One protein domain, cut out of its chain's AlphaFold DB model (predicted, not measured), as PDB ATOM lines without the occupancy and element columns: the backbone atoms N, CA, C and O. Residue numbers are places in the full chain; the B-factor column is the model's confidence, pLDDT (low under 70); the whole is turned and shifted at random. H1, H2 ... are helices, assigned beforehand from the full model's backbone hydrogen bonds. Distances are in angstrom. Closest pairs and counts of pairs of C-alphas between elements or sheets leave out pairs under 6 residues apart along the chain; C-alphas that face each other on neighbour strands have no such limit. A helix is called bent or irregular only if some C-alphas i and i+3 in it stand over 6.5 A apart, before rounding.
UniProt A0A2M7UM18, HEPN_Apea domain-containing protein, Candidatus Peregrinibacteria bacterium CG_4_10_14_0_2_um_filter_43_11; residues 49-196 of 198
ATOM      1  N   SER A  49     -53.292 -18.545  -4.949       89.31
ATOM      2  CA  SER A  49     -54.291 -18.322  -6.005       89.31
ATOM      3  C   SER A  49     -53.693 -17.805  -7.320       89.31
ATOM      4  O   SER A  49     -54.196 -18.138  -8.392       89.31
ATOM      5  N   THR A  50     -52.582 -17.065  -7.274       92.25
ATOM      6  CA  THR A  50     -51.860 -16.592  -8.466       92.25
ATOM      7  C   THR A  50     -51.406 -17.739  -9.376       92.25
ATOM      8  O   THR A  50     -51.486 -17.612 -10.597       92.25
ATOM      9  N   ILE A  51     -50.995 -18.884  -8.813       93.94
ATOM     10  CA  ILE A  51     -50.628 -20.074  -9.601       93.94
ATOM     11  C   ILE A  51     -51.848 -20.596 -10.365       93.94
ATOM     12  O   ILE A  51     -51.754 -20.905 -11.552       93.94
ATOM     13  N   ASN A  52     -53.019 -20.613  -9.722       91.81
ATOM     14  CA  ASN A  52     -54.269 -21.029 -10.357       91.81
ATOM     15  C   ASN A  52     -54.676 -20.097 -11.504       91.81
ATOM     16  O   ASN A  52     -55.158 -20.576 -12.530       91.81
ATOM     17  N   VAL A  53     -54.465 -18.786 -11.354       93.25
ATOM     18  CA  VAL A  53     -54.723 -17.808 -12.423       93.25
ATOM     19  C   VAL A  53     -53.845 -18.103 -13.636       93.25
ATOM     20  O   VAL A  53     -54.374 -18.257 -14.735       93.25
ATOM     21  N   VAL A  54     -52.530 -18.261 -13.444       95.38
ATOM     22  CA  VAL A  54     -51.604 -18.545 -14.552       95.38
ATOM     23  C   VAL A  54     -51.941 -19.867 -15.235       95.38
ATOM     24  O   VAL A  54     -52.010 -19.913 -16.460       95.38
ATOM     25  N   LEU A  55     -52.241 -20.920 -14.470       93.81
ATOM     26  CA  LEU A  55     -52.656 -22.209 -15.027       93.81
ATOM     27  C   LEU A  55     -53.936 -22.107 -15.856       93.81
ATOM     28  O   LEU A  55     -54.013 -22.697 -16.931       93.81
ATOM     29  N   ASN A  56     -54.928 -21.345 -15.391       92.44
ATOM     30  CA  ASN A  56     -56.172 -21.145 -16.131       92.44
ATOM     31  C   ASN A  56     -55.939 -20.378 -17.436       92.44
ATOM     32  O   ASN A  56     -56.517 -20.735 -18.461       92.44
ATOM     33  N   VAL A  57     -55.097 -19.341 -17.414       93.31
ATOM     34  CA  VAL A  57     -54.760 -18.570 -18.618       93.31
ATOM     35  C   VAL A  57     -53.980 -19.433 -19.609       93.31
ATOM     36  O   VAL A  57     -54.315 -19.447 -20.792       93.31
ATOM     37  N   LEU A  58     -53.000 -20.204 -19.136       94.00
ATOM     38  CA  LEU A  58     -52.234 -21.141 -19.957       94.00
ATOM     39  C   LEU A  58     -53.170 -22.173 -20.608       94.00
ATOM     40  O   LEU A  58     -53.153 -22.341 -21.826       94.00
ATOM     41  N   GLN A  59     -54.061 -22.789 -19.822       91.50
ATOM     42  CA  GLN A  59     -55.024 -23.777 -20.318       91.50
ATOM     43  C   GLN A  59     -55.982 -23.177 -21.342       91.50
ATOM     44  O   GLN A  59     -56.236 -23.793 -22.374       91.50
ATOM     45  N   LYS A  60     -56.494 -21.967 -21.085       91.69
ATOM     46  CA  LYS A  60     -57.399 -21.270 -22.002       91.69
ATOM     47  C   LYS A  60     -56.716 -20.960 -23.334       91.69
ATOM     48  O   LYS A  60     -57.345 -21.140 -24.370       91.69
ATOM     49  N   ASN A  61     -55.461 -20.510 -23.322       92.25
ATOM     50  CA  ASN A  61     -54.723 -20.245 -24.559       92.25
ATOM     51  C   ASN A  61     -54.432 -21.535 -25.329       92.25
ATOM     52  O   ASN A  61     -54.605 -21.559 -26.538       92.25
ATOM     53  N   TYR A  62     -54.088 -22.624 -24.637       91.81
ATOM     54  CA  TYR A  62     -53.851 -23.912 -25.289       91.81
ATOM     55  C   TYR A  62     -55.128 -24.527 -25.878       91.81
ATOM     56  O   TYR A  62     -55.127 -25.039 -26.987       91.81
ATOM     57  N   GLN A  63     -56.255 -24.458 -25.165       89.31
ATOM     58  CA  GLN A  63     -57.532 -24.985 -25.662       89.31
ATOM     59  C   GLN A  63     -58.052 -24.233 -26.888       89.31
ATOM     60  O   GLN A  63     -58.744 -24.825 -27.712       89.31
ATOM     61  N   ASN A  64     -57.728 -22.944 -26.986       85.62
ATOM     62  CA  ASN A  64     -58.143 -22.095 -28.090       85.62
ATOM     63  C   ASN A  64     -57.058 -21.930 -29.153       85.62
ATOM     64  O   ASN A  64     -57.309 -21.143 -30.054       85.62
ATOM     65  N   SER A  65     -55.912 -22.630 -29.051       78.12
ATOM     66  CA  SER A  65     -54.731 -22.427 -29.899       78.12
ATOM     67  C   SER A  65     -55.038 -22.717 -31.370       78.12
ATOM     68  O   SER A  65     -54.870 -23.835 -31.860       78.12
ATOM     69  N   ASN A  66     -55.538 -21.704 -32.059       83.94
ATOM     70  CA  ASN A  66     -55.797 -21.663 -33.486       83.94
ATOM     71  C   ASN A  66     -54.855 -20.683 -34.196       83.94
ATOM     72  O   ASN A  66     -54.857 -20.619 -35.422       83.94
ATOM     73  N   SER A  67     -54.048 -19.945 -33.430       87.00
ATOM     74  CA  SER A  67     -53.093 -18.974 -33.934       87.00
ATOM     75  C   SER A  67     -51.720 -19.146 -33.285       87.00
ATOM     76  O   SER A  67     -51.586 -19.659 -32.166       87.00
ATOM     77  N   LYS A  68     -50.679 -18.674 -33.980       86.56
ATOM     78  CA  LYS A  68     -49.314 -18.698 -33.452       86.56
ATOM     79  C   LYS A  68     -49.191 -17.856 -32.190       86.56
ATOM     80  O   LYS A  68     -48.548 -18.302 -31.250       86.56
ATOM     81  N   GLU A  69     -49.868 -16.714 -32.105       88.25
ATOM     82  CA  GLU A  69     -49.894 -15.829 -30.933       88.25
ATOM     83  C   GLU A  69     -50.333 -16.560 -29.661       88.25
ATOM     84  O   GLU A  69     -49.763 -16.346 -28.590       88.25
ATOM     85  N   GLN A  70     -51.309 -17.462 -29.764       90.56
ATOM     86  CA  GLN A  70     -51.756 -18.255 -28.622       90.56
ATOM     87  C   GLN A  70     -50.735 -19.327 -28.237       90.56
ATOM     88  O   GLN A  70     -50.523 -19.551 -27.044       90.56
ATOM     89  N   GLU A  71     -50.055 -19.949 -29.205       90.25
ATOM     90  CA  GLU A  71     -48.925 -20.848 -28.925       90.25
ATOM     91  C   GLU A  71     -47.800 -20.099 -28.191       90.25
ATOM     92  O   GLU A  71     -47.283 -20.593 -27.183       90.25
ATOM     93  N   ILE A  72     -47.472 -18.873 -28.630       90.69
ATOM     94  CA  ILE A  72     -46.531 -17.981 -27.929       90.69
ATOM     95  C   ILE A  72     -47.008 -17.738 -26.499       90.69
ATOM     96  O   ILE A  72     -46.229 -17.893 -25.558       90.69
ATOM     97  N   ALA A  73     -48.278 -17.370 -26.326       92.56
ATOM     98  CA  ALA A  73     -48.844 -17.076 -25.018       92.56
ATOM     99  C   ALA A  73     -48.712 -18.278 -24.074       92.56
ATOM    100  O   ALA A  73     -48.253 -18.108 -22.946       92.56
ATOM    101  N   VAL A  74     -49.028 -19.495 -24.531       94.06
ATOM    102  CA  VAL A  74     -48.850 -20.732 -23.747       94.06
ATOM    103  C   VAL A  74     -47.412 -20.870 -23.253       94.06
ATOM    104  O   VAL A  74     -47.182 -21.105 -22.066       94.06
ATOM    105  N   ILE A  75     -46.442 -20.677 -24.144       94.12
ATOM    106  CA  ILE A  75     -45.022 -20.814 -23.823       94.12
ATOM    107  C   ILE A  75     -44.553 -19.730 -22.836       94.12
ATOM    108  O   ILE A  75     -43.822 -20.010 -21.878       94.12
ATOM    109  N   VAL A  76     -45.005 -18.489 -23.024       93.88
ATOM    110  CA  VAL A  76     -44.723 -17.377 -22.106       93.88
ATOM    111  C   VAL A  76     -45.327 -17.652 -20.729       93.88
ATOM    112  O   VAL A  76     -44.629 -17.532 -19.722       93.88
ATOM    113  N   PHE A  77     -46.584 -18.092 -20.659       95.81
ATOM    114  CA  PHE A  77     -47.233 -18.425 -19.391       95.81
ATOM    115  C   PHE A  77     -46.617 -19.648 -18.711       95.81
ATOM    116  O   PHE A  77     -46.563 -19.682 -17.483       95.81
ATOM    117  N   PHE A  78     -46.083 -20.612 -19.466       96.25
ATOM    118  CA  PHE A  78     -45.293 -21.707 -18.904       96.25
ATOM    119  C   PHE A  78     -44.016 -21.189 -18.223       96.25
ATOM    120  O   PHE A  78     -43.703 -21.591 -17.100       96.25
ATOM    121  N   CYS A  79     -43.315 -20.235 -18.851       95.38
ATOM    122  CA  CYS A  79     -42.158 -19.580 -18.235       95.38
ATOM    123  C   CYS A  79     -42.536 -18.842 -16.947       95.38
ATOM    124  O   CYS A  79     -41.880 -19.018 -15.920       95.38
ATOM    125  N   ILE A  80     -43.619 -18.059 -16.993       95.31
ATOM    126  CA  ILE A  80     -44.138 -17.313 -15.839       95.31
ATOM    127  C   ILE A  80     -44.525 -18.269 -14.705       95.31
ATOM    128  O   ILE A  80     -44.226 -17.999 -13.543       95.31
ATOM    129  N   LEU A  81     -45.152 -19.407 -15.018       96.19
ATOM    130  CA  LEU A  81     -45.507 -20.419 -14.027       96.19
ATOM    131  C   LEU A  81     -44.266 -20.933 -13.287       96.19
ATOM    132  O   LEU A  81     -44.241 -20.923 -12.057       96.19
ATOM    133  N   ALA A  82     -43.225 -21.339 -14.014       95.31
ATOM    134  CA  ALA A  82     -41.983 -21.820 -13.410       95.31
ATOM    135  C   ALA A  82     -41.286 -20.739 -12.567       95.31
ATOM    136  O   ALA A  82     -40.766 -21.025 -11.488       95.31
ATOM    137  N   GLU A  83     -41.304 -19.489 -13.032       94.38
ATOM    138  CA  GLU A  83     -40.768 -18.344 -12.301       94.38
ATOM    139  C   GLU A  83     -41.520 -18.082 -10.993       94.38
ATOM    140  O   GLU A  83     -40.883 -17.841  -9.965       94.38
ATOM    141  N   LEU A  84     -42.853 -18.141 -11.011       94.88
ATOM    142  CA  LEU A  84     -43.680 -17.973  -9.817       94.88
ATOM    143  C   LEU A  84     -43.459 -19.104  -8.816       94.88
ATOM    144  O   LEU A  84     -43.311 -18.837  -7.628       94.88
ATOM    145  N   LEU A  85     -43.386 -20.351  -9.285       95.56
ATOM    146  CA  LEU A  85     -43.087 -21.502  -8.434       95.56
ATOM    147  C   LEU A  85     -41.700 -21.372  -7.784       95.56
ATOM    148  O   LEU A  85     -41.573 -21.545  -6.574       95.56
ATOM    149  N   SER A  86     -40.685 -20.968  -8.559       94.94
ATOM    150  CA  SER A  86     -39.335 -20.669  -8.055       94.94
ATOM    151  C   SER A  86     -39.346 -19.582  -6.984       94.94
ATOM    152  O   SER A  86     -38.765 -19.749  -5.912       94.94
ATOM    153  N   LYS A  87     -40.047 -18.474  -7.254       94.94
ATOM    154  CA  LYS A  87     -40.180 -17.362  -6.312       94.94
ATOM    155  C   LYS A  87     -40.858 -17.813  -5.016       94.94
ATOM    156  O   LYS A  87     -40.361 -17.479  -3.947       94.94
ATOM    157  N   ASN A  88     -41.954 -18.565  -5.103       94.31
ATOM    158  CA  ASN A  88     -42.688 -19.044  -3.932       94.31
ATOM    159  C   ASN A  88     -41.817 -19.961  -3.067       94.31
ATOM    160  O   ASN A  88     -41.726 -19.738  -1.864       94.31
ATOM    161  N   LEU A  89     -41.092 -20.904  -3.682       95.38
ATOM    162  CA  LEU A  89     -40.152 -21.769  -2.965       95.38
ATOM    163  C   LEU A  89     -39.093 -20.955  -2.205       95.38
ATOM    164  O   LEU A  89     -38.813 -21.234  -1.042       95.38
ATOM    165  N   LEU A  90     -38.515 -19.933  -2.845       96.19
ATOM    166  CA  LEU A  90     -37.523 -19.058  -2.215       96.19
ATOM    167  C   LEU A  90     -38.112 -18.237  -1.067       96.19
ATOM    168  O   LEU A  90     -37.474 -18.119  -0.024       96.19
ATOM    169  N   VAL A  91     -39.319 -17.688  -1.231       95.19
ATOM    170  CA  VAL A  91     -40.025 -16.983  -0.149       95.19
ATOM    171  C   VAL A  91     -40.197 -17.912   1.049       95.19
ATOM    172  O   VAL A  91     -39.825 -17.549   2.162       95.19
ATOM    173  N   GLU A  92     -40.695 -19.127   0.833       94.31
ATOM    174  CA  GLU A  92     -40.917 -20.085   1.916       94.31
ATOM    175  C   GLU A  92     -39.617 -20.519   2.598       94.31
ATOM    176  O   GLU A  92     -39.561 -20.578   3.827       94.31
ATOM    177  N   LEU A  93     -38.549 -20.744   1.827       94.94
ATOM    178  CA  LEU A  93     -37.209 -21.001   2.357       94.94
ATOM    179  C   LEU A  93     -36.732 -19.865   3.268       94.94
ATOM    180  O   LEU A  93     -36.304 -20.109   4.397       94.94
ATOM    181  N   MET A  94     -36.824 -18.620   2.804       96.06
ATOM    182  CA  MET A  94     -36.377 -17.458   3.573       96.06
ATOM    183  C   MET A  94     -37.230 -17.214   4.823       96.06
ATOM    184  O   MET A  94     -36.693 -16.851   5.869       96.06
ATOM    185  N   VAL A  95     -38.544 -17.452   4.743       94.19
ATOM    186  CA  VAL A  95     -39.449 -17.419   5.903       94.19
ATOM    187  C   VAL A  95     -39.063 -18.496   6.916       94.19
ATOM    188  O   VAL A  95     -39.009 -18.216   8.113       94.19
ATOM    189  N   ASN A  96     -38.741 -19.710   6.462       92.38
ATOM    190  CA  ASN A  96     -38.306 -20.797   7.341       92.38
ATOM    191  C   ASN A  96     -36.976 -20.475   8.048       92.38
ATOM    192  O   ASN A  96     -36.787 -20.835   9.208       92.38
ATOM    193  N   LEU A  97     -36.093 -19.727   7.381       93.00
ATOM    194  CA  LEU A  97     -34.852 -19.191   7.952       93.00
ATOM    195  C   LEU A  97     -35.046 -17.920   8.787       93.00
ATOM    196  O   LEU A  97     -34.071 -17.372   9.296       93.00
ATOM    197  N   LYS A  98     -36.289 -17.454   8.951       95.38
ATOM    198  CA  LYS A  98     -36.647 -16.254   9.720       95.38
ATOM    199  C   LYS A  98     -35.961 -14.979   9.218       95.38
ATOM    200  O   LYS A  98     -35.673 -14.081  10.007       95.38
ATOM    201  N   LEU A  99     -35.714 -14.872   7.910       95.50
ATOM    202  CA  LEU A  99     -35.192 -13.633   7.339       95.50
ATOM    203  C   LEU A  99     -36.239 -12.508   7.453       95.50
ATOM    204  O   LEU A  99     -37.414 -12.752   7.169       95.50
ATOM    205  N   PRO A 100     -35.848 -11.272   7.807       96.50
ATOM    206  CA  PRO A 100     -36.756 -10.125   7.805       96.50
ATOM    207  C   PRO A 100     -37.369  -9.855   6.423       96.50
ATOM    208  O   PRO A 100     -36.701 -10.005   5.398       96.50
ATOM    209  N   SER A 101     -38.632  -9.423   6.372       94.69
ATOM    210  CA  SER A 101     -39.386  -9.241   5.117       94.69
ATOM    211  C   SER A 101     -38.737  -8.250   4.142       94.69
ATOM    212  O   SER A 101     -38.756  -8.469   2.932       94.69
ATOM    213  N   ASN A 102     -38.101  -7.191   4.646       95.25
ATOM    214  CA  ASN A 102     -37.336  -6.241   3.834       95.25
ATOM    215  C   ASN A 102     -36.125  -6.903   3.152       95.25
ATOM    216  O   ASN A 102     -35.867  -6.634   1.978       95.25
ATOM    217  N   ILE A 103     -35.424  -7.804   3.847       95.94
ATOM    218  CA  ILE A 103     -34.312  -8.578   3.281       95.94
ATOM    219  C   ILE A 103     -34.828  -9.565   2.236       95.94
ATOM    220  O   ILE A 103     -34.265  -9.638   1.147       95.94
ATOM    221  N   GLN A 104     -35.933 -10.264   2.518       95.19
ATOM    222  CA  GLN A 104     -36.562 -11.165   1.546       95.19
ATOM    223  C   GLN A 104     -36.909 -10.433   0.245       95.19
ATOM    224  O   GLN A 104     -36.558 -10.885  -0.844       95.19
ATOM    225  N   ASN A 105     -37.559  -9.272   0.359       94.25
ATOM    226  CA  ASN A 105     -37.945  -8.459  -0.790       94.25
ATOM    227  C   ASN A 105     -36.725  -7.991  -1.584       94.25
ATOM    228  O   ASN A 105     -36.722  -8.111  -2.808       94.25
ATOM    229  N   LYS A 106     -35.678  -7.516  -0.900       94.94
ATOM    230  CA  LYS A 106     -34.431  -7.097  -1.545       94.94
ATOM    231  C   LYS A 106     -33.783  -8.250  -2.316       94.94
ATOM    232  O   LYS A 106     -33.534  -8.115  -3.508       94.94
ATOM    233  N   LEU A 107     -33.619  -9.414  -1.687       95.25
ATOM    234  CA  LEU A 107     -33.024 -10.589  -2.330       95.25
ATOM    235  C   LEU A 107     -33.804 -11.031  -3.576       95.25
ATOM    236  O   LEU A 107     -33.198 -11.366  -4.592       95.25
ATOM    237  N   LEU A 108     -35.139 -11.003  -3.541       93.88
ATOM    238  CA  LEU A 108     -35.965 -11.353  -4.703       93.88
ATOM    239  C   LEU A 108     -35.914 -10.302  -5.820       93.88
ATOM    240  O   LEU A 108     -36.050 -10.657  -6.992       93.88
ATOM    241  N   LEU A 109     -35.739  -9.025  -5.473       92.81
ATOM    242  CA  LEU A 109     -35.578  -7.934  -6.437       92.81
ATOM    243  C   LEU A 109     -34.209  -7.964  -7.119       92.81
ATOM    244  O   LEU A 109     -34.138  -7.699  -8.317       92.81
ATOM    245  N   ASP A 110     -33.163  -8.334  -6.385       92.88
ATOM    246  CA  ASP A 110     -31.808  -8.473  -6.922       92.88
ATOM    247  C   ASP A 110     -31.674  -9.743  -7.790       92.88
ATOM    248  O   ASP A 110     -30.826  -9.821  -8.676       92.88
ATOM    249  N   ASN A 111     -32.561 -10.729  -7.591       93.25
ATOM    250  CA  ASN A 111     -32.549 -12.025  -8.277       93.25
ATOM    251  C   ASN A 111     -33.857 -12.273  -9.054       93.25
ATOM    252  O   ASN A 111     -34.612 -13.212  -8.782       93.25
ATOM    253  N   LYS A 112     -34.155 -11.410 -10.035       87.12
ATOM    254  CA  LYS A 112     -35.384 -11.512 -10.850       87.12
ATOM    255  C   LYS A 112     -35.358 -12.666 -11.848       87.12
ATOM    256  O   LYS A 112     -36.397 -13.280 -12.080       87.12
ATOM    257  N   GLU A 113     -34.200 -12.941 -12.434       86.31
ATOM    258  CA  GLU A 113     -34.036 -13.960 -13.469       86.31
ATOM    259  C   GLU A 113     -33.975 -15.369 -12.883       86.31
ATOM    260  O   GLU A 113     -33.564 -15.568 -11.739       86.31
ATOM    261  N   PHE A 114     -34.355 -16.366 -13.680       84.44
ATOM    262  CA  PHE A 114     -34.402 -17.751 -13.215       84.44
ATOM    263  C   PHE A 114     -33.037 -18.269 -12.747       84.44
ATOM    264  O   PHE A 114     -32.943 -18.873 -11.679       84.44
ATOM    265  N   ASP A 115     -31.971 -18.008 -13.507       87.06
ATOM    266  CA  ASP A 115     -30.631 -18.456 -13.124       87.06
ATOM    267  C   ASP A 115     -30.138 -17.735 -11.860       87.06
ATOM    268  O   ASP A 115     -29.627 -18.383 -10.949       87.06
ATOM    269  N   LYS A 116     -30.441 -16.439 -11.710       91.38
ATOM    270  CA  LYS A 116     -30.166 -15.690 -10.473       91.38
ATOM    271  C   LYS A 116     -30.932 -16.242  -9.269       91.38
ATOM    272  O   LYS A 116     -30.382 -16.356  -8.179       91.38
ATOM    273  N   ARG A 117     -32.185 -16.673  -9.449       92.44
ATOM    274  CA  ARG A 117     -32.948 -17.365  -8.393       92.44
ATOM    275  C   ARG A 117     -32.320 -18.692  -7.987       92.44
ATOM    276  O   ARG A 117     -32.411 -19.066  -6.820       92.44
ATOM    277  N   ARG A 118     -31.667 -19.400  -8.907       91.62
ATOM    278  CA  ARG A 118     -30.936 -20.636  -8.596       91.62
ATOM    279  C   ARG A 118     -29.629 -20.368  -7.853       91.62
ATOM    280  O   ARG A 118     -29.299 -21.122  -6.938       91.62
ATOM    281  N   ASP A 119     -28.940 -19.278  -8.170       93.44
ATOM    282  CA  ASP A 119     -27.785 -18.820  -7.392       93.44
ATOM    283  C   ASP A 119     -28.200 -18.415  -5.970       93.44
ATOM    284  O   ASP A 119     -27.567 -18.815  -4.988       93.44
ATOM    285  N   LEU A 120     -29.321 -17.699  -5.838       95.25
ATOM    286  CA  LEU A 120     -29.903 -17.368  -4.540       95.25
ATOM    287  C   LEU A 120     -30.307 -18.633  -3.770       95.25
ATOM    288  O   LEU A 120     -29.984 -18.755  -2.591       95.25
ATOM    289  N   PHE A 121     -30.938 -19.609  -4.430       95.56
ATOM    290  CA  PHE A 121     -31.245 -20.910  -3.831       95.56
ATOM    291  C   PHE A 121     -29.988 -21.571  -3.261       95.56
ATOM    292  O   PHE A 121     -29.988 -22.003  -2.108       95.56
ATOM    293  N   LYS A 122     -28.901 -21.614  -4.042       95.94
ATOM    294  CA  LYS A 122     -27.618 -22.175  -3.605       95.94
ATOM    295  C   LYS A 122     -27.046 -21.417  -2.415       95.94
ATOM    296  O   LYS A 122     -26.567 -22.045  -1.480       95.94
ATOM    297  N   THR A 123     -27.130 -20.093  -2.432       94.44
ATOM    298  CA  THR A 123     -26.656 -19.235  -1.341       94.44
ATOM    299  C   THR A 123     -27.421 -19.504  -0.043       94.44
ATOM    300  O   THR A 123     -26.822 -19.605   1.020       94.44
ATOM    301  N   ILE A 124     -28.742 -19.674  -0.136       93.25
ATOM    302  CA  ILE A 124     -29.628 -19.900   1.012       93.25
ATOM    303  C   ILE A 124     -29.490 -21.320   1.580       93.25
ATOM    304  O   ILE A 124     -29.530 -21.512   2.793       93.25
ATOM    305  N   THR A 125     -29.360 -22.326   0.715       93.00
ATOM    306  CA  THR A 125     -29.401 -23.749   1.110       93.00
ATOM    307  C   THR A 125     -28.022 -24.398   1.229       93.00
ATOM    308  O   THR A 125     -27.916 -25.525   1.708       93.00
ATOM    309  N   ASN A 126     -26.968 -23.721   0.764       94.00
ATOM    310  CA  ASN A 126     -25.630 -24.272   0.543       94.00
ATOM    311  C   ASN A 126     -25.605 -25.514  -0.380       94.00
ATOM    312  O   ASN A 126     -24.686 -26.332  -0.336       94.00
ATOM    313  N   GLN A 127     -26.628 -25.683  -1.225       94.56
ATOM    314  CA  GLN A 127     -26.753 -26.792  -2.168       94.56
ATOM    315  C   GLN A 127     -27.121 -26.258  -3.549       94.56
ATOM    316  O   GLN A 127     -28.026 -25.444  -3.701       94.56
ATOM    317  N   SER A 128     -26.430 -26.711  -4.596       93.75
ATOM    318  CA  SER A 128     -26.823 -26.354  -5.962       93.75
ATOM    319  C   SER A 128     -28.195 -26.936  -6.285       93.75
ATOM    320  O   SER A 128     -28.439 -28.108  -5.991       93.75
ATOM    321  N   PHE A 129     -29.032 -26.155  -6.967       92.81
ATOM    322  CA  PHE A 129     -30.366 -26.570  -7.393       92.81
ATOM    323  C   PHE A 129     -30.348 -27.922  -8.129       92.81
ATOM    324  O   PHE A 129     -31.122 -28.809  -7.793       92.81
ATOM    325  N   GLU A 130     -29.412 -28.127  -9.060       91.81
ATOM    326  CA  GLU A 130     -29.254 -29.387  -9.798       91.81
ATOM    327  C   GLU A 130     -28.988 -30.583  -8.901       91.81
ATOM    328  O   GLU A 130     -29.672 -31.586  -9.037       91.81
ATOM    329  N   LYS A 131     -28.043 -30.477  -7.964       92.94
ATOM    330  CA  LYS A 131     -27.730 -31.576  -7.041       92.94
ATOM    331  C   LYS A 131     -28.944 -31.977  -6.201       92.94
ATOM    332  O   LYS A 131     -29.147 -33.158  -5.942       92.94
ATOM    333  N   VAL A 132     -29.757 -31.004  -5.774       94.88
ATOM    334  CA  VAL A 132     -31.003 -31.298  -5.045       94.88
ATOM    335  C   VAL A 132     -31.992 -32.010  -5.960       94.88
ATOM    336  O   VAL A 132     -32.559 -33.022  -5.556       94.88
ATOM    337  N   ILE A 133     -32.158 -31.522  -7.194       94.50
ATOM    338  CA  ILE A 133     -33.003 -32.157  -8.209       94.50
ATOM    339  C   ILE A 133     -32.561 -33.599  -8.472       94.50
ATOM    340  O   ILE A 133     -33.393 -34.491  -8.397       94.50
ATOM    341  N   GLU A 134     -31.274 -33.852  -8.696       93.00
ATOM    342  CA  GLU A 134     -30.728 -35.201  -8.900       93.00
ATOM    343  C   GLU A 134     -31.011 -36.128  -7.712       93.00
ATOM    344  O   GLU A 134     -31.314 -37.303  -7.902       93.00
ATOM    345  N   GLY A 135     -30.983 -35.600  -6.484       92.62
ATOM    346  CA  GLY A 135     -31.310 -36.365  -5.279       92.62
ATOM    347  C   GLY A 135     -32.793 -36.730  -5.129       92.62
ATOM    348  O   GLY A 135     -33.114 -37.648  -4.374       92.62
ATOM    349  N   ILE A 136     -33.703 -36.030  -5.816       94.56
ATOM    350  CA  ILE A 136     -35.158 -36.266  -5.737       94.56
ATOM    351  C   ILE A 136     -35.766 -36.805  -7.041       94.56
ATOM    352  O   ILE A 136     -36.892 -37.305  -7.025       94.56
ATOM    353  N   ASP A 137     -35.045 -36.721  -8.159       92.50
ATOM    354  CA  ASP A 137     -35.497 -37.107  -9.495       92.50
ATOM    355  C   ASP A 137     -35.235 -38.588  -9.778       92.50
ATOM    356  O   ASP A 137     -34.249 -38.973 -10.405       92.50
ATOM    357  N   LYS A 138     -36.146 -39.445  -9.316       82.44
ATOM    358  CA  LYS A 138     -35.994 -40.905  -9.423       82.44
ATOM    359  C   LYS A 138     -36.011 -41.437 -10.861       82.44
ATOM    360  O   LYS A 138     -35.510 -42.528 -11.099       82.44
ATOM    361  N   GLU A 139     -36.595 -40.697 -11.801       88.19
ATOM    362  CA  GLU A 139     -36.880 -41.168 -13.167       88.19
ATOM    363  C   GLU A 139     -36.340 -40.219 -14.255       88.19
ATOM    364  O   GLU A 139     -36.765 -40.280 -15.408       88.19
ATOM    365  N   ASN A 140     -35.404 -39.324 -13.914       88.75
ATOM    366  CA  ASN A 140     -34.881 -38.276 -14.808       88.75
ATOM    367  C   ASN A 140     -35.961 -37.339 -15.399       88.75
ATOM    368  O   ASN A 140     -35.728 -36.655 -16.403       88.75
ATOM    369  N   GLN A 141     -37.154 -37.286 -14.803       92.88
ATOM    370  CA  GLN A 141     -38.265 -36.467 -15.286       92.88
ATOM    371  C   GLN A 141     -37.975 -34.978 -15.078       92.88
ATOM    372  O   GLN A 141     -38.212 -34.161 -15.971       92.88
ATOM    373  N   TYR A 142     -37.419 -34.614 -13.920       94.88
ATOM    374  CA  TYR A 142     -37.097 -33.226 -13.587       94.88
ATOM    375  C   TYR A 142     -35.886 -32.729 -14.372       94.88
ATOM    376  O   TYR A 142     -35.875 -31.592 -14.840       94.88
ATOM    377  N   LYS A 143     -34.893 -33.589 -14.605       92.44
ATOM    378  CA  LYS A 143     -33.748 -33.278 -15.460       92.44
ATOM    379  C   LYS A 143     -34.189 -32.953 -16.887       92.44
ATOM    380  O   LYS A 143     -33.781 -31.925 -17.431       92.44
ATOM    381  N   ASN A 144     -35.070 -33.769 -17.466       93.25
ATOM    382  CA  ASN A 144     -35.634 -33.525 -18.797       93.25
ATOM    383  C   ASN A 144     -36.456 -32.229 -18.844       93.25
ATOM    384  O   ASN A 144     -36.297 -31.425 -19.768       93.25
ATOM    385  N   LEU A 145     -37.265 -31.975 -17.811       95.12
ATOM    386  CA  LEU A 145     -37.990 -30.716 -17.649       95.12
ATOM    387  C   LEU A 145     -37.041 -29.506 -17.624       95.12
ATOM    388  O   LEU A 145     -37.324 -28.507 -18.282       95.12
ATOM    389  N   LEU A 146     -35.917 -29.566 -16.906       93.00
ATOM    390  CA  LEU A 146     -34.960 -28.454 -16.837       93.00
ATOM    391  C   LEU A 146     -34.281 -28.177 -18.181       93.00
ATOM    392  O   LEU A 146     -34.034 -27.014 -18.515       93.00
ATOM    393  N   VAL A 147     -34.005 -29.219 -18.970       93.31
ATOM    394  CA  VAL A 147     -33.482 -29.072 -20.337       93.31
ATOM    395  C   VAL A 147     -34.495 -28.349 -21.223       93.31
ATOM    396  O   VAL A 147     -34.135 -27.371 -21.886       93.31
ATOM    397  N   LEU A 148     -35.765 -28.776 -21.195       94.06
ATOM    398  CA  LEU A 148     -36.848 -28.085 -21.898       94.06
ATOM    399  C   LEU A 148     -36.948 -26.630 -21.434       94.06
ATOM    400  O   LEU A 148     -36.911 -25.711 -22.250       94.06
ATOM    401  N   PHE A 149     -37.022 -26.417 -20.122       93.81
ATOM    402  CA  PHE A 149     -37.225 -25.100 -19.539       93.81
ATOM    403  C   PHE A 149     -36.129 -24.117 -19.950       93.81
ATOM    404  O   PHE A 149     -36.445 -23.025 -20.406       93.81
ATOM    405  N   ARG A 150     -34.846 -24.501 -19.882       91.88
ATOM    406  CA  ARG A 150     -33.731 -23.638 -20.319       91.88
ATOM    407  C   ARG A 150     -33.837 -23.239 -21.786       91.88
ATOM    408  O   ARG A 150     -33.600 -22.078 -22.125       91.88
ATOM    409  N   ARG A 151     -34.196 -24.188 -22.658       92.62
ATOM    410  CA  ARG A 151     -34.380 -23.932 -24.094       92.62
ATOM    411  C   ARG A 151     -35.479 -22.894 -24.320       92.62
ATOM    412  O   ARG A 151     -35.232 -21.871 -24.958       92.62
ATOM    413  N   ILE A 152     -36.649 -23.149 -23.739       93.81
ATOM    414  CA  ILE A 152     -37.841 -22.311 -23.867       93.81
ATOM    415  C   ILE A 152     -37.618 -20.924 -23.248       93.81
ATOM    416  O   ILE A 152     -37.936 -19.907 -23.862       93.81
ATOM    417  N   TYR A 153     -37.003 -20.862 -22.069       92.44
ATOM    418  CA  TYR A 153     -36.682 -19.618 -21.372       92.44
ATOM    419  C   TYR A 153     -35.771 -18.717 -22.210       92.44
ATOM    420  O   TYR A 153     -36.040 -17.527 -22.369       92.44
ATOM    421  N   LYS A 154     -34.725 -19.296 -22.815       90.31
ATOM    422  CA  LYS A 154     -33.809 -18.573 -23.706       90.31
ATOM    423  C   LYS A 154     -34.529 -18.025 -24.940       90.31
ATOM    424  O   LYS A 154     -34.285 -16.881 -25.319       90.31
ATOM    425  N   GLN A 155     -35.408 -18.811 -25.562       89.56
ATOM    426  CA  GLN A 155     -36.217 -18.357 -26.700       89.56
ATOM    427  C   GLN A 155     -37.186 -17.239 -26.291       89.56
ATOM    428  O   GLN A 155     -37.274 -16.229 -26.985       89.56
ATOM    429  N   ARG A 156     -37.846 -17.362 -25.133       90.88
ATOM    430  CA  ARG A 156     -38.745 -16.334 -24.590       90.88
ATOM    431  C   ARG A 156     -38.020 -15.022 -24.319       90.88
ATOM    432  O   ARG A 156     -38.525 -13.973 -24.703       90.88
ATOM    433  N   ASN A 157     -36.838 -15.055 -23.706       88.31
ATOM    434  CA  ASN A 157     -36.065 -13.836 -23.460       88.31
ATOM    435  C   ASN A 157     -35.615 -13.186 -24.773       88.31
ATOM    436  O   ASN A 157     -35.727 -11.973 -24.921       88.31
ATOM    437  N   LYS A 158     -35.183 -13.982 -25.761       88.38
ATOM    438  CA  LYS A 158     -34.897 -13.458 -27.105       88.38
ATOM    439  C   LYS A 158     -36.119 -12.780 -27.714       88.38
ATOM    440  O   LYS A 158     -35.980 -11.672 -28.219       88.38
ATOM    441  N   LEU A 159     -37.294 -13.404 -27.639       87.81
ATOM    442  CA  LEU A 159     -38.537 -12.824 -28.145       87.81
ATOM    443  C   LEU A 159     -38.831 -11.466 -27.489       87.81
ATOM    444  O   LEU A 159     -39.044 -10.492 -28.201       87.81
ATOM    445  N   ILE A 160     -38.779 -11.390 -26.153       84.12
ATOM    446  CA  ILE A 160     -39.047 -10.154 -25.398       84.12
ATOM    447  C   ILE A 160     -38.066  -9.033 -25.767       84.12
ATOM    448  O   ILE A 160     -38.479  -7.884 -25.880       84.12
ATOM    449  N   HIS A 161     -36.780  -9.346 -25.946       83.38
ATOM    450  CA  HIS A 161     -35.751  -8.325 -26.165       83.38
ATOM    451  C   HIS A 161     -35.535  -7.937 -27.630       83.38
ATOM    452  O   HIS A 161     -35.138  -6.808 -27.893       83.38
ATOM    453  N   SER A 162     -35.752  -8.851 -28.580       79.50
ATOM    454  CA  SER A 162     -35.474  -8.603 -30.005       79.50
ATOM    455  C   SER A 162     -36.721  -8.337 -30.846       79.50
ATOM    456  O   SER A 162     -36.595  -7.792 -31.938       79.50
ATOM    457  N   GLY A 163     -37.911  -8.730 -30.378       68.31
ATOM    458  CA  GLY A 163     -39.202  -8.455 -31.023       68.31
ATOM    459  C   GLY A 163     -39.420  -9.048 -32.424       68.31
ATOM    460  O   GLY A 163     -40.515  -8.914 -32.955       68.31
ATOM    461  N   THR A 164     -38.420  -9.688 -33.039       57.34
ATOM    462  CA  THR A 164     -38.390  -9.871 -34.505       57.34
ATOM    463  C   THR A 164     -38.142 -11.300 -34.985       57.34
ATOM    464  O   THR A 164     -38.436 -11.590 -36.140       57.34
ATOM    465  N   VAL A 165     -37.679 -12.233 -34.136       61.75
ATOM    466  CA  VAL A 165     -37.493 -13.641 -34.544       61.75
ATOM    467  C   VAL A 165     -38.013 -14.611 -33.486       61.75
ATOM    468  O   VAL A 165     -37.450 -14.764 -32.398       61.75
ATOM    469  N   TYR A 166     -39.092 -15.308 -33.839       65.69
ATOM    470  CA  TYR A 166     -39.680 -16.382 -33.050       65.69
ATOM    471  C   TYR A 166     -38.885 -17.675 -33.267       65.69
ATOM    472  O   TYR A 166     -38.958 -18.301 -34.318       65.69
ATOM    473  N   GLY A 167     -38.076 -18.061 -32.279       72.81
ATOM    474  CA  GLY A 167     -37.202 -19.235 -32.375       72.81
ATOM    475  C   GLY A 167     -37.820 -20.549 -31.893       72.81
ATOM    476  O   GLY A 167     -37.059 -21.496 -31.682       72.81
ATOM    477  N   PHE A 168     -39.127 -20.601 -31.623       82.31
ATOM    478  CA  PHE A 168     -39.768 -21.801 -31.083       82.31
ATOM    479  C   PHE A 168     -40.188 -22.759 -32.196       82.31
ATOM    480  O   PHE A 168     -40.526 -22.358 -33.306       82.31
ATOM    481  N   LYS A 169     -40.144 -24.047 -31.875       85.12
ATOM    482  CA  LYS A 169     -40.546 -25.152 -32.742       85.12
ATOM    483  C   LYS A 169     -42.043 -25.401 -32.593       85.12
ATOM    484  O   LYS A 169     -42.584 -25.196 -31.511       85.12
ATOM    485  N   ASP A 170     -42.683 -25.975 -33.610       79.31
ATOM    486  CA  ASP A 170     -44.124 -26.290 -33.568       79.31
ATOM    487  C   ASP A 170     -44.523 -27.175 -32.376       79.31
ATOM    488  O   ASP A 170     -45.617 -27.065 -31.829       79.31
ATOM    489  N   LYS A 171     -43.606 -28.028 -31.910       89.56
ATOM    490  CA  LYS A 171     -43.838 -28.898 -30.752       89.56
ATOM    491  C   LYS A 171     -43.642 -28.229 -29.389       89.56
ATOM    492  O   LYS A 171     -44.042 -28.815 -28.388       89.56
ATOM    493  N   ASP A 172     -43.038 -27.039 -29.323       91.88
ATOM    494  CA  ASP A 172     -42.662 -26.400 -28.054       91.88
ATOM    495  C   ASP A 172     -43.894 -26.090 -27.190       91.88
ATOM    496  O   ASP A 172     -43.869 -26.311 -25.981       91.88
ATOM    497  N   CYS A 173     -45.001 -25.660 -27.808       91.81
ATOM    498  CA  CYS A 173     -46.260 -25.388 -27.110       91.81
ATOM    499  C   CYS A 173     -46.804 -26.641 -26.404       91.81
ATOM    500  O   CYS A 173     -47.089 -26.617 -25.203       91.81
ATOM    501  N   LYS A 174     -46.882 -27.758 -27.138       92.19
ATOM    502  CA  LYS A 174     -47.344 -29.043 -26.602       92.19
ATOM    503  C   LYS A 174     -46.397 -29.577 -25.527       92.19
ATOM    504  O   LYS A 174     -46.860 -29.968 -24.461       92.19
ATOM    505  N   GLU A 175     -45.084 -29.530 -25.765       94.81
ATOM    506  CA  GLU A 175     -44.082 -29.950 -24.777       94.81
ATOM    507  C   GLU A 175     -44.206 -29.149 -23.469       94.81
ATOM    508  O   GLU A 175     -44.150 -29.736 -22.392       94.81
ATOM    509  N   CYS A 176     -44.436 -27.831 -23.531       95.44
ATOM    510  CA  CYS A 176     -44.688 -27.015 -22.340       95.44
ATOM    511  C   CYS A 176     -45.925 -27.487 -21.566       95.44
ATOM    512  O   CYS A 176     -45.865 -27.627 -20.344       95.44
ATOM    513  N   VAL A 177     -47.033 -27.749 -22.261       93.88
ATOM    514  CA  VAL A 177     -48.287 -28.198 -21.638       93.88
ATOM    515  C   VAL A 177     -48.139 -29.569 -20.988       93.88
ATOM    516  O   VAL A 177     -48.505 -29.738 -19.820       93.88
ATOM    517  N   ASP A 178     -47.548 -30.520 -21.706       92.94
ATOM    518  CA  ASP A 178     -47.340 -31.888 -21.230       92.94
ATOM    519  C   ASP A 178     -46.444 -31.927 -19.977       92.94
ATOM    520  O   ASP A 178     -46.565 -32.825 -19.143       92.94
ATOM    521  N   GLN A 179     -45.584 -30.918 -19.799       95.06
ATOM    522  CA  GLN A 179     -44.627 -30.817 -18.697       95.06
ATOM    523  C   GLN A 179     -45.113 -30.001 -17.486       95.06
ATOM    524  O   GLN A 179     -44.460 -30.023 -16.442       95.06
ATOM    525  N   ILE A 180     -46.275 -29.339 -17.544       94.31
ATOM    526  CA  ILE A 180     -46.880 -28.642 -16.385       94.31
ATOM    527  C   ILE A 180     -46.973 -29.522 -15.124       94.31
ATOM    528  O   ILE A 180     -46.623 -29.053 -14.039       94.31
ATOM    529  N   PRO A 181     -47.427 -30.785 -15.201       92.19
ATOM    530  CA  PRO A 181     -47.563 -31.627 -14.017       92.19
ATOM    531  C   PRO A 181     -46.208 -31.977 -13.413       92.19
ATOM    532  O   PRO A 181     -46.056 -31.970 -12.195       92.19
ATOM    533  N   VAL A 182     -45.224 -32.250 -14.274       94.25
ATOM    534  CA  VAL A 182     -43.844 -32.533 -13.873       94.25
ATOM    535  C   VAL A 182     -43.255 -31.307 -13.181       94.25
ATOM    536  O   VAL A 182     -42.656 -31.439 -12.119       94.25
ATOM    537  N   LEU A 183     -43.514 -30.108 -13.713       95.75
ATOM    538  CA  LEU A 183     -43.100 -28.837 -13.121       95.75
ATOM    539  C   LEU A 183     -43.704 -28.621 -11.730       95.75
ATOM    540  O   LEU A 183     -42.972 -28.329 -10.788       95.75
ATOM    541  N   ILE A 184     -45.016 -28.798 -11.578       94.81
ATOM    542  CA  ILE A 184     -45.700 -28.681 -10.281       94.81
ATOM    543  C   ILE A 184     -45.119 -29.689  -9.278       94.81
ATOM    544  O   ILE A 184     -44.740 -29.312  -8.168       94.81
ATOM    545  N   ASN A 185     -44.999 -30.955  -9.684       93.69
ATOM    546  CA  ASN A 185     -44.488 -32.029  -8.833       93.69
ATOM    547  C   ASN A 185     -43.035 -31.798  -8.415       93.69
ATOM    548  O   ASN A 185     -42.694 -32.063  -7.266       93.69
ATOM    549  N   MET A 186     -42.197 -31.270  -9.311       96.00
ATOM    550  CA  MET A 186     -40.809 -30.924  -9.010       96.00
ATOM    551  C   MET A 186     -40.729 -29.929  -7.848       96.00
ATOM    552  O   MET A 186     -39.950 -30.128  -6.921       96.00
ATOM    553  N   TYR A 187     -41.561 -28.882  -7.851       95.94
ATOM    554  CA  TYR A 187     -41.561 -27.888  -6.772       95.94
ATOM    555  C   TYR A 187     -42.137 -28.419  -5.457       95.94
ATOM    556  O   TYR A 187     -41.611 -28.096  -4.393       95.94
ATOM    557  N   VAL A 188     -43.146 -29.291  -5.516       95.25
ATOM    558  CA  VAL A 188     -43.641 -30.014  -4.332       95.25
ATOM    559  C   VAL A 188     -42.546 -30.907  -3.741       95.25
ATOM    560  O   VAL A 188     -42.335 -30.914  -2.528       95.25
ATOM    561  N   ALA A 189     -41.822 -31.641  -4.588       95.12
ATOM    562  CA  ALA A 189     -40.734 -32.515  -4.170       95.12
ATOM    563  C   ALA A 189     -39.566 -31.719  -3.568       95.12
ATOM    564  O   ALA A 189     -39.062 -32.094  -2.508       95.12
ATOM    565  N   LEU A 190     -39.195 -30.590  -4.182       95.75
ATOM    566  CA  LEU A 190     -38.202 -29.660  -3.640       95.75
ATOM    567  C   LEU A 190     -38.600 -29.181  -2.248       95.75
ATOM    568  O   LEU A 190     -37.830 -29.353  -1.308       95.75
ATOM    569  N   HIS A 191     -39.812 -28.644  -2.090       95.56
ATOM    570  CA  HIS A 191     -40.309 -28.183  -0.793       95.56
ATOM    571  C   HIS A 191     -40.257 -29.286   0.266       95.56
ATOM    572  O   HIS A 191     -39.747 -29.077   1.367       95.56
ATOM    573  N   ASN A 192     -40.752 -30.478  -0.064       94.69
ATOM    574  CA  ASN A 192     -40.758 -31.613   0.857       94.69
ATOM    575  C   ASN A 192     -39.354 -32.077   1.252       94.69
ATOM    576  O   ASN A 192     -39.181 -32.628   2.338       94.69
ATOM    577  N   ASN A 193     -38.363 -31.864   0.389       94.25
ATOM    578  CA  ASN A 193     -36.977 -32.203   0.666       94.25
ATOM    579  C   ASN A 193     -36.287 -31.164   1.566       94.25
ATOM    580  O   ASN A 193     -35.540 -31.553   2.464       94.25
ATOM    581  N   ILE A 194     -36.551 -29.870   1.350       93.94
ATOM    582  CA  ILE A 194     -35.739 -28.785   1.928       93.94
ATOM    583  C   ILE A 194     -36.444 -27.941   3.006       93.94
ATOM    584  O   ILE A 194     -35.772 -27.388   3.872       93.94
ATOM    585  N   ILE A 195     -37.778 -27.818   2.974       93.31
ATOM    586  CA  ILE A 195     -38.562 -27.004   3.928       93.31
ATOM    587  C   ILE A 195     -39.261 -27.885   4.963       93.31
ATOM    588  O   ILE A 195     -39.342 -27.517   6.137       93.31
ATOM    589  N   ALA A 196     -39.800 -29.034   4.547       90.56
ATOM    590  CA  ALA A 196     -40.543 -29.888   5.462       90.56
ATOM    591  C   ALA A 196     -39.649 -30.366   6.617       90.56
ATOM    592  O   ALA A 196     -38.546 -30.876   6.420       90.56
TER     593      ALA A 196
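AT A GLANCE: This is residues 49 to 196 of the 198 residues of the protein "HEPN_Apea domain-containing protein" of Candidatus Peregrinibacteria bacterium CG_4_10_14_0_2_um_filter_43_11 (UniProt A0A2M7UM18). Three helices, H1, H2 and H7, lie side by side in a bundle, their centres making a triangle, with the long H2 at one corner and both H1 and H7 packed along it. Over the side of H2 away from H1, H6 crosses both H2 and H7 steeply, H4 runs along the last part of H2, and the short H5 packs across H7; H3 lies at an edge beside the last part of H2. The printed part has 148 residues with seven named helices, H1 to H7 in chain order, and no named strand; the class is all helix. It is compact, with a radius of gyration of the C-alphas of 15.8 A and spans of 47 by 35 by 27 A.

IN THESE COORDINATES: H1, residues 49 to 63, begins at C-alpha 49 (-54.291, -18.322, -6.005) and is 21.0 A long. H2, residues 68 to 96, is the longest helix at 42.3 A, ending at C-alpha 96 (-38.306, -20.797, 7.341). H3 is residues 101 to 110, H4 residues 114 to 125 and H5 residues 129 to 136. H6, residues 141 to 162, is 31.6 A long. H7, residues 172 to 194, is 30.9 A long and ends at C-alpha 194 (-35.739, -28.785, 1.928); it is irregular, with C-alphas 178 and 181 7.2 A apart and a kink of 43 degrees near residue 179.

HOW THE PARTS SIT: H2 is the hub, touching five helices. H1 and H2 form a helical hairpin at a shallow tilt of 18 degrees, opposite ways; their closest C-alphas, of Leu 58 and Val 74, are 5.1 A apart. H2 and H7 touch at a shallow tilt of 4 degrees, the same way, closest at the C-alphas of Glu 71 and Cys 173, 5.6 A. With residues 83 to 94 alone, H2 touches H4, closest at Glu 83 and Phe 114, C-alphas 6.5 A apart. H2 and H3, also a hairpin, only just touch, with 3 pairs of C-alphas within 8 A, closest at Met 94 and Gln 104, 6.6 A. H6 touches H2 at a steep tilt of 64 degrees, closest at the C-alphas of Tyr 153 and Cys 79, 6.3 A. H5 touches H7 about perpendicular, at 80 degrees, closest at the C-alphas of Ile 136 and Ala 189, 6.9 A. Every O i to N i+4 pair is within hydrogen-bond range in H1 to H6; in H7 it is 17 of 19.

THE WHOLE: The farthest C-alphas, of Asn 66 and Lys 98, are 47.6 A apart. The printed part has no cut and no long link. Mean pLDDT of the printed part is 91.5; residues 163 to 166 are under 70.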